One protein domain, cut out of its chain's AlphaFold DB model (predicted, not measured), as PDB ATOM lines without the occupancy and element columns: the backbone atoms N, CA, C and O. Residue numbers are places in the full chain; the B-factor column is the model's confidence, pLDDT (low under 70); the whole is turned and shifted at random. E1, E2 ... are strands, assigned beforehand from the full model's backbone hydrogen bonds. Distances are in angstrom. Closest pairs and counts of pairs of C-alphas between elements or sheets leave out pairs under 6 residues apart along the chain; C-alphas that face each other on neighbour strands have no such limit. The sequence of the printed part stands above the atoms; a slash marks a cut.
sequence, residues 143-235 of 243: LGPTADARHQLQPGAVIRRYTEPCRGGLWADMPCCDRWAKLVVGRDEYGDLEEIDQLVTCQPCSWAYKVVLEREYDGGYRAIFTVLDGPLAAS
ATOM      1  N   LEU A 143     -29.888 -30.275 -49.207       39.09
ATOM      2  CA  LEU A 143     -28.950 -31.384 -49.043       39.09
ATOM      3  C   LEU A 143     -29.513 -32.594 -49.800       39.09
ATOM      4  O   LEU A 143     -30.574 -33.100 -49.439       39.09
ATOM      5  N   GLY A 144     -28.855 -33.042 -50.871       33.50
ATOM      6  CA  GLY A 144     -29.272 -34.238 -51.613       33.50
ATOM      7  C   GLY A 144     -28.944 -34.213 -53.110       33.50
ATOM      8  O   GLY A 144     -28.454 -33.200 -53.613       33.50
ATOM      9  N   PRO A 145     -29.209 -35.323 -53.827       33.72
ATOM     10  CA  PRO A 145     -28.886 -35.465 -55.240       33.72
ATOM     11  C   PRO A 145     -29.703 -34.471 -56.068       33.72
ATOM     12  O   PRO A 145     -30.923 -34.551 -56.177       33.72
ATOM     13  N   THR A 146     -29.015 -33.500 -56.653       41.22
ATOM     14  CA  THR A 146     -29.561 -32.643 -57.702       41.22
ATOM     15  C   THR A 146     -29.068 -33.195 -59.037       41.22
ATOM     16  O   THR A 146     -27.858 -33.215 -59.253       41.22
ATOM     17  N   ALA A 147     -29.954 -33.654 -59.931       37.34
ATOM     18  CA  ALA A 147     -29.542 -34.204 -61.240       37.34
ATOM     19  C   ALA A 147     -28.796 -33.195 -62.125       37.34
ATOM     20  O   ALA A 147     -28.102 -33.589 -63.060       37.34
ATOM     21  N   ASP A 148     -28.979 -31.901 -61.884       40.16
ATOM     22  CA  ASP A 148     -28.599 -30.869 -62.828       40.16
ATOM     23  C   ASP A 148     -28.507 -29.487 -62.170       40.16
ATOM     24  O   ASP A 148     -29.138 -29.203 -61.147       40.16
ATOM     25  N   ALA A 149     -27.741 -28.591 -62.808       42.56
ATOM     26  CA  ALA A 149     -27.438 -27.213 -62.388       42.56
ATOM     27  C   ALA A 149     -28.669 -26.294 -62.192       42.56
ATOM     28  O   ALA A 149     -28.533 -25.101 -61.933       42.56
ATOM     29  N   ARG A 150     -29.883 -26.835 -62.340       46.03
ATOM     30  CA  ARG A 150     -31.171 -26.163 -62.140       46.03
ATOM     31  C   ARG A 150     -31.812 -26.481 -60.787       46.03
ATOM     32  O   ARG A 150     -32.954 -26.088 -60.573       46.03
ATOM     33  N   HIS A 151     -31.097 -27.172 -59.893       55.38
ATOM     34  CA  HIS A 151     -31.577 -27.557 -58.565       55.38
ATOM     35  C   HIS A 151     -32.932 -28.277 -58.631       55.38
ATOM     36  O   HIS A 151     -33.879 -27.851 -57.988       55.38
ATOM     37  N   GLN A 152     -33.095 -29.327 -59.439       58.78
ATOM     38  CA  GLN A 152     -34.362 -30.071 -59.450       58.78
ATOM     39  C   GLN A 152     -34.627 -30.756 -58.102       58.78
ATOM     40  O   GLN A 152     -33.707 -31.296 -57.489       58.78
ATOM     41  N   LEU A 153     -35.881 -30.717 -57.635       63.94
ATOM     42  CA  LEU A 153     -36.308 -31.521 -56.490       63.94
ATOM     43  C   LEU A 153     -36.265 -32.991 -56.898       63.94
ATOM     44  O   LEU A 153     -36.809 -33.360 -57.938       63.94
ATOM     45  N   GLN A 154     -35.643 -33.819 -56.068       67.12
ATOM     46  CA  GLN A 154     -35.603 -35.263 -56.256       67.12
ATOM     47  C   GLN A 154     -36.098 -35.979 -55.009       67.12
ATOM     48  O   GLN A 154     -35.846 -35.486 -53.906       67.12
ATOM     49  N   PRO A 155     -36.745 -37.147 -55.161       75.31
ATOM     50  CA  PRO A 155     -36.941 -38.079 -54.060       75.31
ATOM     51  C   PRO A 155     -35.652 -38.273 -53.251       75.31
ATOM     52  O   PRO A 155     -34.577 -38.472 -53.811       75.31
ATOM     53  N   GLY A 156     -35.759 -38.182 -51.929       69.75
ATOM     54  CA  GLY A 156     -34.642 -38.254 -50.991       69.75
ATOM     55  C   GLY A 156     -33.966 -36.917 -50.676       69.75
ATOM     56  O   GLY A 156     -33.205 -36.858 -49.714       69.75
ATOM     57  N   ALA A 157     -34.243 -35.834 -51.413       70.25
ATOM     58  CA  ALA A 157     -33.693 -34.521 -51.081       70.25
ATOM     59  C   ALA A 157     -34.221 -34.026 -49.724       70.25
ATOM     60  O   ALA A 157     -35.419 -34.107 -49.444       70.25
ATOM     61  N   VAL A 158     -33.325 -33.475 -48.904       73.19
ATOM     62  CA  VAL A 158     -33.625 -32.941 -47.574       73.19
ATOM     63  C   VAL A 158     -33.508 -31.424 -47.598       73.19
ATOM     64  O   VAL A 158     -32.485 -30.850 -47.980       73.19
ATOM     65  N   ILE A 159     -34.584 -30.752 -47.204       76.06
ATOM     66  CA  ILE A 159     -34.727 -29.305 -47.326       76.06
ATOM     67  C   ILE A 159     -35.134 -28.736 -45.980       76.06
ATOM     68  O   ILE A 159     -36.203 -29.036 -45.454       76.06
ATOM     69  N   ARG A 160     -34.280 -27.868 -45.440       77.88
ATOM     70  CA  ARG A 160     -34.510 -27.221 -44.148       77.88
ATOM     71  C   ARG A 160     -35.216 -25.881 -44.340       77.88
ATOM     72  O   ARG A 160     -34.869 -25.087 -45.226       77.88
ATOM     73  N   ARG A 161     -36.228 -25.623 -43.518       77.88
ATOM     74  CA  ARG A 161     -36.988 -24.370 -43.482       77.88
ATOM     75  C   ARG A 161     -37.183 -23.953 -42.034       77.88
ATOM     76  O   ARG A 161     -37.684 -24.730 -41.231       77.88
ATOM     77  N   TYR A 162     -36.799 -22.722 -41.725       74.56
ATOM     78  CA  TYR A 162     -37.177 -22.114 -40.456       74.56
ATOM     79  C   TYR A 162     -38.689 -21.897 -40.441       74.56
ATOM     80  O   TYR A 162     -39.263 -21.469 -41.451       74.56
ATOM     81  N   THR A 163     -39.324 -22.218 -39.323       74.00
ATOM     82  CA  THR A 163     -40.763 -22.086 -39.134       74.00
ATOM     83  C   THR A 163     -41.036 -21.260 -37.891       74.00
ATOM     84  O   THR A 163     -40.471 -21.478 -36.822       74.00
ATOM     85  N   GLU A 164     -41.918 -20.277 -38.046       59.91
ATOM     86  CA  GLU A 164     -42.334 -19.419 -36.945       59.91
ATOM     87  C   GLU A 164     -43.747 -19.817 -36.503       59.91
ATOM     88  O   GLU A 164     -44.627 -20.042 -37.348       59.91
ATOM     89  N   PRO A 165     -44.001 -19.912 -35.188       67.44
ATOM     90  CA  PRO A 165     -45.353 -20.065 -34.685       67.44
ATOM     91  C   PRO A 165     -46.165 -18.806 -35.013       67.44
ATOM     92  O   PRO A 165     -45.866 -17.703 -34.559       67.44
ATOM     93  N   CYS A 166     -47.234 -18.976 -35.788       69.75
ATOM     94  CA  CYS A 166     -48.147 -17.905 -36.180       69.75
ATOM     95  C   CYS A 166     -49.518 -18.092 -35.514       69.75
ATOM     96  O   CYS A 166     -49.846 -19.153 -34.970       69.75
ATOM     97  N   ARG A 167     -50.383 -17.068 -35.589       69.88
ATOM     98  CA  ARG A 167     -51.788 -17.212 -35.165       69.88
ATOM     99  C   ARG A 167     -52.434 -18.380 -35.920       69.88
ATOM    100  O   ARG A 167     -52.583 -18.331 -37.136       69.88
ATOM    101  N   GLY A 168     -52.836 -19.417 -35.185       70.44
ATOM    102  CA  GLY A 168     -53.514 -20.594 -35.736       70.44
ATOM    103  C   GLY A 168     -52.631 -21.824 -35.986       70.44
ATOM    104  O   GLY A 168     -53.160 -22.824 -36.480       70.44
ATOM    105  N   GLY A 169     -51.339 -21.786 -35.637       78.88
ATOM    106  CA  GLY A 169     -50.457 -22.961 -35.620       78.88
ATOM    107  C   GLY A 169     -49.051 -22.693 -36.157       78.88
ATOM    108  O   GLY A 169     -48.661 -21.544 -36.365       78.88
ATOM    109  N   LEU A 170     -48.304 -23.770 -36.395       83.38
ATOM    110  CA  LEU A 170     -46.985 -23.715 -37.013       83.38
ATOM    111  C   LEU A 170     -47.124 -23.794 -38.536       83.38
ATOM    112  O   LEU A 170     -47.905 -24.601 -39.046       83.38
ATOM    113  N   TRP A 171     -46.392 -22.953 -39.261       84.88
ATOM    114  CA  TRP A 171     -46.449 -22.913 -40.718       84.88
ATOM    115  C   TRP A 171     -45.055 -22.891 -41.330       84.88
ATOM    116  O   TRP A 171     -44.124 -22.324 -40.761       84.88
ATOM    117  N   ALA A 172     -44.935 -23.490 -42.510       84.25
ATOM    118  CA  ALA A 172     -43.679 -23.614 -43.229       84.25
ATOM    119  C   ALA A 172     -43.851 -23.340 -44.722       84.25
ATOM    120  O   ALA A 172     -44.821 -23.796 -45.330       84.25
ATOM    121  N   ASP A 173     -42.880 -22.648 -45.317       82.00
ATOM    122  CA  ASP A 173     -42.797 -22.453 -46.766       82.00
ATOM    123  C   ASP A 173     -42.590 -23.808 -47.472       82.00
ATOM    124  O   ASP A 173     -41.672 -24.562 -47.133       82.00
ATOM    125  N   MET A 174     -43.407 -24.109 -48.483       81.56
ATOM    126  CA  MET A 174     -43.279 -25.341 -49.261       81.56
ATOM    127  C   MET A 174     -42.000 -25.332 -50.113       81.56
ATOM    128  O   MET A 174     -41.688 -24.319 -50.741       81.56
ATOM    129  N   PRO A 175     -41.273 -26.459 -50.238       80.38
ATOM    130  CA  PRO A 175     -40.065 -26.493 -51.062       80.38
ATOM    131  C   PRO A 175     -40.289 -26.254 -52.565       80.38
ATOM    132  O   PRO A 175     -39.402 -25.742 -53.243       80.38
ATOM    133  N   CYS A 176     -41.462 -26.611 -53.102       73.31
ATOM    134  CA  CYS A 176     -41.754 -26.522 -54.539       73.31
ATOM    135  C   CYS A 176     -42.382 -25.199 -55.009       73.31
ATOM    136  O   CYS A 176     -42.429 -24.958 -56.212       73.31
ATOM    137  N   CYS A 177     -42.941 -24.364 -54.123       71.75
ATOM    138  CA  CYS A 177     -43.679 -23.153 -54.519       71.75
ATOM    139  C   CYS A 177     -43.841 -22.161 -53.355       71.75
ATOM    140  O   CYS A 177     -43.500 -22.476 -52.225       71.75
ATOM    141  N   ASP A 178     -44.440 -20.991 -53.604       76.56
ATOM    142  CA  ASP A 178     -44.621 -19.931 -52.587       76.56
ATOM    143  C   ASP A 178     -45.775 -20.181 -51.603       76.56
ATOM    144  O   ASP A 178     -46.201 -19.278 -50.880       76.56
ATOM    145  N   ARG A 179     -46.347 -21.387 -51.602       81.00
ATOM    146  CA  ARG A 179     -47.422 -21.744 -50.674       81.00
ATOM    147  C   ARG A 179     -46.856 -22.219 -49.350       81.00
ATOM    148  O   ARG A 179     -45.700 -22.610 -49.248       81.00
ATOM    149  N   TRP A 180     -47.715 -22.188 -48.343       86.19
ATOM    150  CA  TRP A 180     -47.367 -22.517 -46.974       86.19
ATOM    151  C   TRP A 180     -48.107 -23.791 -46.580       86.19
ATOM    152  O   TRP A 180     -49.296 -23.934 -46.879       86.19
ATOM    153  N   ALA A 181     -47.421 -24.711 -45.913       85.50
ATOM    154  CA  ALA A 181     -48.045 -25.846 -45.251       85.50
ATOM    155  C   ALA A 181     -48.281 -25.524 -43.782       85.50
ATOM    156  O   ALA A 181     -47.386 -25.038 -43.088       85.50
ATOM    157  N   LYS A 182     -49.488 -25.839 -43.310       87.38
ATOM    158  CA  LYS A 182     -49.770 -25.902 -41.881       87.38
ATOM    159  C   LYS A 182     -49.169 -27.192 -41.347       87.38
ATOM    160  O   LYS A 182     -49.525 -28.265 -41.827       87.38
ATOM    161  N   LEU A 183     -48.290 -27.071 -40.366       86.94
ATOM    162  CA  LEU A 183     -47.661 -28.204 -39.714       86.94
ATOM    163  C   LEU A 183     -48.423 -28.538 -38.434       86.94
ATOM    164  O   LEU A 183     -48.799 -27.653 -37.658       86.94
ATOM    165  N   VAL A 184     -48.691 -29.826 -38.247       81.69
ATOM    166  CA  VAL A 184     -49.276 -30.349 -37.016       81.69
ATOM    167  C   VAL A 184     -48.149 -30.531 -36.017       81.69
ATOM    168  O   VAL A 184     -47.077 -31.020 -36.367       81.69
ATOM    169  N   VAL A 185     -48.400 -30.110 -34.782       76.75
ATOM    170  CA  VAL A 185     -47.449 -30.269 -33.690       76.75
ATOM    171  C   VAL A 185     -48.142 -31.003 -32.555       76.75
ATOM    172  O   VAL A 185     -49.228 -30.598 -32.131       76.75
ATOM    173  N   GLY A 186     -47.546 -32.110 -32.131       69.69
ATOM    174  CA  GLY A 186     -48.012 -32.917 -31.009       69.69
ATOM    175  C   GLY A 186     -47.566 -32.280 -29.722       69.69
ATOM    176  O   GLY A 186     -46.562 -31.582 -29.716       69.69
ATOM    177  N   ARG A 187     -48.315 -32.503 -28.649       67.94
ATOM    178  CA  ARG A 187     -47.847 -32.203 -27.300       67.94
ATOM    179  C   ARG A 187     -47.688 -33.518 -26.565       67.94
ATOM    180  O   ARG A 187     -48.621 -34.320 -26.598       67.94
ATOM    181  N   ASP A 188     -46.548 -33.706 -25.926       68.31
ATOM    182  CA  ASP A 188     -46.348 -34.803 -24.995       68.31
ATOM    183  C   ASP A 188     -47.153 -34.576 -23.698       68.31
ATOM    184  O   ASP A 188     -47.869 -33.580 -23.528       68.31
ATOM    185  N   GLU A 189     -47.044 -35.522 -22.767       63.03
ATOM    186  CA  GLU A 189     -47.727 -35.477 -21.469       63.03
ATOM    187  C   GLU A 189     -47.289 -34.302 -20.570       63.03
ATOM    188  O   GLU A 189     -48.022 -33.923 -19.654       63.03
ATOM    189  N   TYR A 190     -46.143 -33.680 -20.863       65.25
ATOM    190  CA  TYR A 190     -45.605 -32.511 -20.164       65.25
ATOM    191  C   TYR A 190     -45.955 -31.192 -20.872       65.25
ATOM    192  O   TYR A 190     -45.666 -30.108 -20.359       65.25
ATOM    193  N   GLY A 191     -46.646 -31.261 -22.013       61.16
ATOM    194  CA  GLY A 191     -47.032 -30.112 -22.825       61.16
ATOM    195  C   GLY A 191     -45.919 -29.590 -23.736       61.16
ATOM    196  O   GLY A 191     -46.127 -28.557 -24.385       61.16
ATOM    197  N   ASP A 192     -44.781 -30.281 -23.806       59.78
ATOM    198  CA  ASP A 192     -43.700 -30.022 -24.750       59.78
ATOM    199  C   ASP A 192     -44.075 -30.543 -26.141       59.78
ATOM    200  O   ASP A 192     -44.871 -31.468 -26.289       59.78
ATOM    201  N   LEU A 193     -43.553 -29.900 -27.191       61.31
ATOM    202  CA  LEU A 193     -43.870 -30.308 -28.557       61.31
ATOM    203  C   LEU A 193     -43.058 -31.549 -28.952       61.31
ATOM    204  O   LEU A 193     -41.831 -31.484 -28.991       61.31
ATOM    205  N   GLU A 194     -43.752 -32.650 -29.244       65.12
ATOM    206  CA  GLU A 194     -43.161 -33.934 -29.648       65.12
ATOM    207  C   GLU A 194     -42.815 -33.930 -31.147       65.12
ATOM    208  O   GLU A 194     -43.526 -33.323 -31.961       65.12
ATOM    209  N   GLU A 195     -41.725 -34.611 -31.521       63.34
ATOM    210  CA  GLU A 195     -41.354 -34.838 -32.919       63.34
ATOM    211  C   GLU A 195     -42.466 -35.618 -33.632       63.34
ATOM    212  O   GLU A 195     -42.650 -36.816 -33.427       63.34
ATOM    213  N   ILE A 196     -43.225 -34.935 -34.494       67.12
ATOM    214  CA  ILE A 196     -44.221 -35.588 -35.343       67.12
ATOM    215  C   ILE A 196     -43.661 -35.767 -36.747       67.12
ATOM    216  O   ILE A 196     -43.493 -34.800 -37.496       67.12
ATOM    217  N   ASP A 197     -43.508 -37.031 -37.126       73.31
ATOM    218  CA  ASP A 197     -43.426 -37.453 -38.516       73.31
ATOM    219  C   ASP A 197     -44.768 -37.189 -39.212       73.31
ATOM    220  O   ASP A 197     -45.757 -37.889 -38.985       73.31
ATOM    221  N   GLN A 198     -44.820 -36.178 -40.079       84.94
ATOM    222  CA  GLN A 198     -46.037 -35.830 -40.819       84.94
ATOM    223  C   GLN A 198     -45.834 -35.903 -42.329       84.94
ATOM    224  O   GLN A 198     -44.799 -35.508 -42.865       84.94
ATOM    225  N   LEU A 199     -46.859 -36.383 -43.031       87.88
ATOM    226  CA  LEU A 199     -46.902 -36.354 -44.486       87.88
ATOM    227  C   LEU A 199     -47.561 -35.051 -44.944       87.88
ATOM    228  O   LEU A 199     -48.720 -34.785 -44.628       87.88
ATOM    229  N   VAL A 200     -46.831 -34.251 -45.716       89.88
ATOM    230  CA  VAL A 200     -47.315 -32.992 -46.285       89.88
ATOM    231  C   VAL A 200     -47.338 -33.108 -47.799       89.88
ATOM    232  O   VAL A 200     -46.322 -33.404 -48.424       89.88
ATOM    233  N   THR A 201     -48.490 -32.824 -48.408       89.25
ATOM    234  CA  THR A 201     -48.635 -32.813 -49.867       89.25
ATOM    235  C   THR A 201     -48.951 -31.411 -50.365       89.25
ATOM    236  O   THR A 201     -49.932 -30.789 -49.950       89.25
ATOM    237  N   CYS A 202     -48.154 -30.914 -51.310       84.06
ATOM    238  CA  CYS A 202     -48.468 -29.684 -52.018       84.06
ATOM    239  C   CYS A 202     -49.552 -29.950 -53.065       84.06
ATOM    240  O   CYS A 202     -49.236 -30.337 -54.183       84.06
ATOM    241  N   GLN A 203     -50.821 -29.699 -52.743       83.25
ATOM    242  CA  GLN A 203     -51.949 -29.909 -53.666       83.25
ATOM    243  C   GLN A 203     -51.739 -29.389 -55.110       83.25
ATOM    244  O   GLN A 203     -51.991 -30.143 -56.043       83.25
ATOM    245  N   PRO A 204     -51.267 -28.150 -55.356       80.69
ATOM    246  CA  PRO A 204     -51.096 -27.649 -56.728       80.69
ATOM    247  C   PRO A 204     -49.880 -28.217 -57.470       80.69
ATOM    248  O   PRO A 204     -49.858 -28.175 -58.694       80.69
ATOM    249  N   CYS A 205     -48.848 -28.664 -56.753       78.19
ATOM    250  CA  CYS A 205     -47.605 -29.144 -57.360       78.19
ATOM    251  C   CYS A 205     -47.482 -30.672 -57.300       78.19
ATOM    252  O   CYS A 205     -46.526 -31.220 -57.833       78.19
ATOM    253  N   SER A 206     -48.415 -31.339 -56.616       82.81
ATOM    254  CA  SER A 206     -48.486 -32.784 -56.389       82.81
ATOM    255  C   SER A 206     -47.249 -33.415 -55.737       82.81
ATOM    256  O   SER A 206     -47.090 -34.628 -55.780       82.81
ATOM    257  N   TRP A 207     -46.384 -32.614 -55.109       83.31
ATOM    258  CA  TRP A 207     -45.231 -33.114 -54.361       83.31
ATOM    259  C   TRP A 207     -45.629 -33.602 -52.973       83.31
ATOM    260  O   TRP A 207     -46.352 -32.901 -52.256       83.31
ATOM    261  N   ALA A 208     -45.101 -34.757 -52.579       86.00
ATOM    262  CA  ALA A 208     -45.225 -35.333 -51.250       86.00
ATOM    263  C   ALA A 208     -43.902 -35.226 -50.481       86.00
ATOM    264  O   ALA A 208     -42.825 -35.535 -50.997       86.00
ATOM    265  N   TYR A 209     -44.004 -34.821 -49.221       87.12
ATOM    266  CA  TYR A 209     -42.879 -34.646 -48.316       87.12
ATOM    267  C   TYR A 209     -43.169 -35.351 -46.998       87.12
ATOM    268  O   TYR A 209     -44.263 -35.213 -46.450       87.12
ATOM    269  N   LYS A 210     -42.173 -36.048 -46.456       88.56
ATOM    270  CA  LYS A 210     -42.124 -36.353 -45.029       88.56
ATOM    271  C   LYS A 210     -41.528 -35.139 -44.332       88.56
ATOM    272  O   LYS A 210     -40.492 -34.645 -44.766       88.56
ATOM    273  N   VAL A 211     -42.179 -34.643 -43.291       89.25
ATOM    274  CA  VAL A 211     -41.706 -33.486 -42.534       89.25
ATOM    275  C   VAL A 211     -41.431 -33.903 -41.105       89.25
ATOM    276  O   VAL A 211     -42.308 -34.468 -40.455       89.25
ATOM    277  N   VAL A 212     -40.226 -33.590 -40.643       85.19
ATOM    278  CA  VAL A 212     -39.812 -33.689 -39.241       85.19
ATOM    279  C   VAL A 212     -39.686 -32.275 -38.692       85.19
ATOM    280  O   VAL A 212     -39.210 -31.372 -39.386       85.19
ATOM    281  N   LEU A 213     -40.156 -32.071 -37.468       82.31
ATOM    282  CA  LEU A 213     -40.040 -30.804 -36.759       82.31
ATOM    283  C   LEU A 213     -38.977 -30.925 -35.677       82.31
ATOM    284  O   LEU A 213     -39.154 -31.685 -34.734       82.31
ATOM    285  N   GLU A 214     -37.923 -30.130 -35.789       76.75
ATOM    286  CA  GLU A 214     -36.907 -29.994 -34.750       76.75
ATOM    287  C   GLU A 214     -37.137 -28.696 -33.975       76.75
ATOM    288  O   GLU A 214     -37.405 -27.638 -34.555       76.75
ATOM    289  N   ARG A 215     -37.036 -28.760 -32.647       72.31
ATOM    290  CA  ARG A 215     -37.131 -27.580 -31.782       72.31
ATOM    291  C   ARG A 215     -35.813 -26.811 -31.822       72.31
ATOM    292  O   ARG A 215     -34.755 -27.385 -31.574       72.31
ATOM    293  N   GLU A 216     -35.875 -25.508 -32.075       68.25
ATOM    294  CA  GLU A 216     -34.707 -24.633 -31.970       68.25
ATOM    295  C   GLU A 216     -34.621 -23.994 -30.569       68.25
ATOM    296  O   GLU A 216     -35.620 -23.801 -29.868       68.25
ATOM    297  N   TYR A 217     -33.400 -23.680 -30.124       60.91
ATOM    298  CA  TYR A 217     -33.144 -23.122 -28.785       60.91
ATOM    299  C   TYR A 217     -33.703 -21.705 -28.584       60.91
ATOM    300  O   TYR A 217     -33.844 -21.262 -27.445       60.91
ATOM    301  N   ASP A 218     -34.027 -20.995 -29.665       65.06
ATOM    302  CA  ASP A 218     -34.658 -19.670 -29.650       65.06
ATOM    303  C   ASP A 218     -36.176 -19.730 -29.381       65.06
ATOM    304  O   ASP A 218     -36.835 -18.693 -29.307       65.06
ATOM    305  N   GLY A 219     -36.734 -20.934 -29.205       64.94
ATOM    306  CA  GLY A 219     -38.172 -21.160 -29.059       64.94
ATOM    307  C   GLY A 219     -38.920 -21.247 -30.393       64.94
ATOM    308  O   GLY A 219     -40.146 -21.377 -30.384       64.94
ATOM    309  N   GLY A 220     -38.204 -21.180 -31.518       71.88
ATOM    310  CA  GLY A 220     -38.700 -21.469 -32.856       71.88
ATOM    311  C   GLY A 220     -38.625 -22.955 -33.205       71.88
ATOM    312  O   GLY A 220     -38.288 -23.813 -32.381       71.88
ATOM    313  N   TYR A 221     -38.958 -23.261 -34.456       76.06
ATOM    314  CA  TYR A 221     -38.923 -24.619 -34.983       76.06
ATOM    315  C   TYR A 221     -38.228 -24.647 -36.341       76.06
ATOM    316  O   TYR A 221     -38.265 -23.697 -37.127       76.06
ATOM    317  N   ARG A 222     -37.616 -25.786 -36.644       81.38
ATOM    318  CA  ARG A 222     -37.056 -26.101 -37.950       81.38
ATOM    319  C   ARG A 222     -37.860 -27.230 -38.560       81.38
ATOM    320  O   ARG A 222     -37.917 -28.328 -38.021       81.38
ATOM    321  N   ALA A 223     -38.475 -26.967 -39.706       83.44
ATOM    322  CA  ALA A 223     -39.081 -28.011 -40.515       83.44
ATOM    323  C   ALA A 223     -38.047 -28.597 -41.473       83.44
ATOM    324  O   ALA A 223     -37.437 -27.884 -42.278       83.44
ATOM    325  N   ILE A 224     -37.880 -29.910 -41.400       83.06
ATOM    326  CA  ILE A 224     -37.033 -30.698 -42.283       83.06
ATOM    327  C   ILE A 224     -37.943 -31.460 -43.233       83.06
ATOM    328  O   ILE A 224     -38.620 -32.402 -42.835       83.06
ATOM    329  N   PHE A 225     -37.963 -31.040 -44.493       82.69
ATOM    330  CA  PHE A 225     -38.719 -31.687 -45.557       82.69
ATOM    331  C   PHE A 225     -37.838 -32.710 -46.263       82.69
ATOM    332  O   PHE A 225     -36.891 -32.333 -46.949       82.69
ATOM    333  N   THR A 226     -38.194 -33.982 -46.163       81.38
ATOM    334  CA  THR A 226     -37.650 -35.051 -47.000       81.38
ATOM    335  C   THR A 226     -38.605 -35.285 -48.160       81.38
ATOM    336  O   THR A 226     -39.758 -35.674 -47.963       81.38
ATOM    337  N   VAL A 227     -38.145 -35.022 -49.380       79.75
ATOM    338  CA  VAL A 227     -38.918 -35.254 -50.603       79.75
ATOM    339  C   VAL A 227     -39.153 -36.754 -50.758       79.75
ATOM    340  O   VAL A 227     -38.198 -37.526 -50.763       79.75
ATOM    341  N   LEU A 228     -40.408 -37.179 -50.883       78.88
ATOM    342  CA  LEU A 228     -40.740 -38.591 -51.083       78.88
ATOM    343  C   LEU A 228     -40.981 -38.891 -52.556       78.88
ATOM    344  O   LEU A 228     -40.353 -39.783 -53.111       78.88
ATOM    345  N   ASP A 229     -41.890 -38.137 -53.170       74.69
ATOM    346  CA  ASP A 229     -42.325 -38.358 -54.546       74.69
ATOM    347  C   ASP A 229     -42.972 -37.087 -55.116       74.69
ATOM    348  O   ASP A 229     -43.482 -36.241 -54.372       74.69
ATOM    349  N   GLY A 230     -42.949 -36.940 -56.436       68.94
ATOM    350  CA  GLY A 230     -43.576 -35.836 -57.151       68.94
ATOM    351  C   GLY A 230     -43.077 -35.673 -58.590       68.94
ATOM    352  O   GLY A 230     -42.123 -36.325 -59.018       68.94
ATOM    353  N   PRO A 231     -43.736 -34.807 -59.378       64.88
ATOM    354  CA  PRO A 231     -43.371 -34.577 -60.773       64.88
ATOM    355  C   PRO A 231     -42.033 -33.838 -60.867       64.88
ATOM    356  O   PRO A 231     -41.874 -32.838 -60.182       64.88
ATOM    357  N   LEU A 232     -41.114 -34.260 -61.753       58.84
ATOM    358  CA  LEU A 232     -39.831 -33.576 -62.019       58.84
ATOM    359  C   LEU A 232     -40.032 -32.053 -62.136       58.84
ATOM    360  O   LEU A 232     -40.575 -31.554 -63.122       58.84
ATOM    361  N   ALA A 233     -39.616 -31.314 -61.109       53.81
ATOM    362  CA  ALA A 233     -39.791 -29.871 -61.015       53.81
ATOM    363  C   ALA A 233     -38.548 -29.238 -60.388       53.81
ATOM    364  O   ALA A 233     -37.932 -29.796 -59.479       53.81
ATOM    365  N   ALA A 234     -38.190 -28.048 -60.868       51.81
ATOM    366  CA  ALA A 234     -37.113 -27.256 -60.289       51.81
ATOM    367  C   ALA A 234     -37.443 -26.887 -58.830       51.81
ATOM    368  O   ALA A 234     -38.515 -26.345 -58.550       51.81
ATOM    369  N   SER A 235     -36.526 -27.165 -57.901       50.88
ATOM    370  CA  SER A 235     -36.559 -26.629 -56.540       50.88
ATOM    371  C   SER A 235     -36.399 -25.127 -56.610       50.88
ATOM    372  O   SER A 235     -35.510 -24.608 -57.292       50.88
TER     373      SER A 235
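This is residues 143 to 235 of the 243 residues of an uncharacterized protein of Nonomuraea dietziae (UniProt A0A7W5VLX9). One antiparallel sheet of six strands is curled like part of a barrel, so that E3 and E2 face E6, E5 and E4, with E1 as the hinge, and the two edge strands E3 and E4 come near each other without pairing. The long link of residues 184 to 197 reaches away from one end of this curled sheet, and the long opening stretch, residues 143 to 157, lies at the other end with the last printed residues. The printed part has 93 residues and no named helix; its six named strands follow as E1 to E6 and stand in the sheet in the order E3, E2, E1, E6, E5, E4. The class is all strand, with 41 of the 93 residues in named strands, under half. The whole is compact, with a radius of gyration of the C-alphas of 13.7 A, yet elongated, with spans of 45 by 24 by 19 A.

E1 is residues 158 to 166, 23.8 A long, from C-alpha 158 at (-33.625, -32.941, -47.574). E2 is residues 169 to 173, 13.5 A, and E3 residues 180 to 183, 9.2 A. E4 is residues 198 to 202, 13.0 A, with C-alpha 198 at (-46.037, -35.830, -40.819). E5 is residues 207 to 215, 24.6 A, and E6 residues 221 to 229, 24.1 A, ending at C-alpha 229 at (-42.325, -38.358, -54.546).

The sheet is strongly twisted and is a folded sheet, bent back on itself into two leaves that face each other. E1, E2 and E3 form a meander, each strand the antiparallel neighbour of the one before, and so do E4, E5 and E6. The pairing of E1 is staggered: residues 158 to 163 pair with E6, with N 161 and O 223 at 2.8 A, and residues 164 to 166 with E2, with N 166 and O 169 at 3.0 A. In the hairpin E2 and E3, N 181 and O 172 are 2.8 A apart. In the hairpin E5 and E6, N 212 and O 224 are 3.0 A apart. In the hairpin E4 and E5, N 200 and O 209 are 2.8 A apart. The closest C-alphas of E3 and E4 are those of Ala 181 and Val 200, at 7.3 A. E3 and E5 are only just apart, at 8.4 A.

The two C-alphas farthest apart, those of Ala 149 and Glu 189, are 46.4 A apart. The printed part has no cut, and the link from E3 to E4 is long, with 14 residues. Residues 152 to 153 pair antiparallel with residues 233 to 234. The mean pLDDT of the printed part is 71.5; it is under 70 in 38 residues, among them 143 to 154, 186 to 196 and 230 to 235.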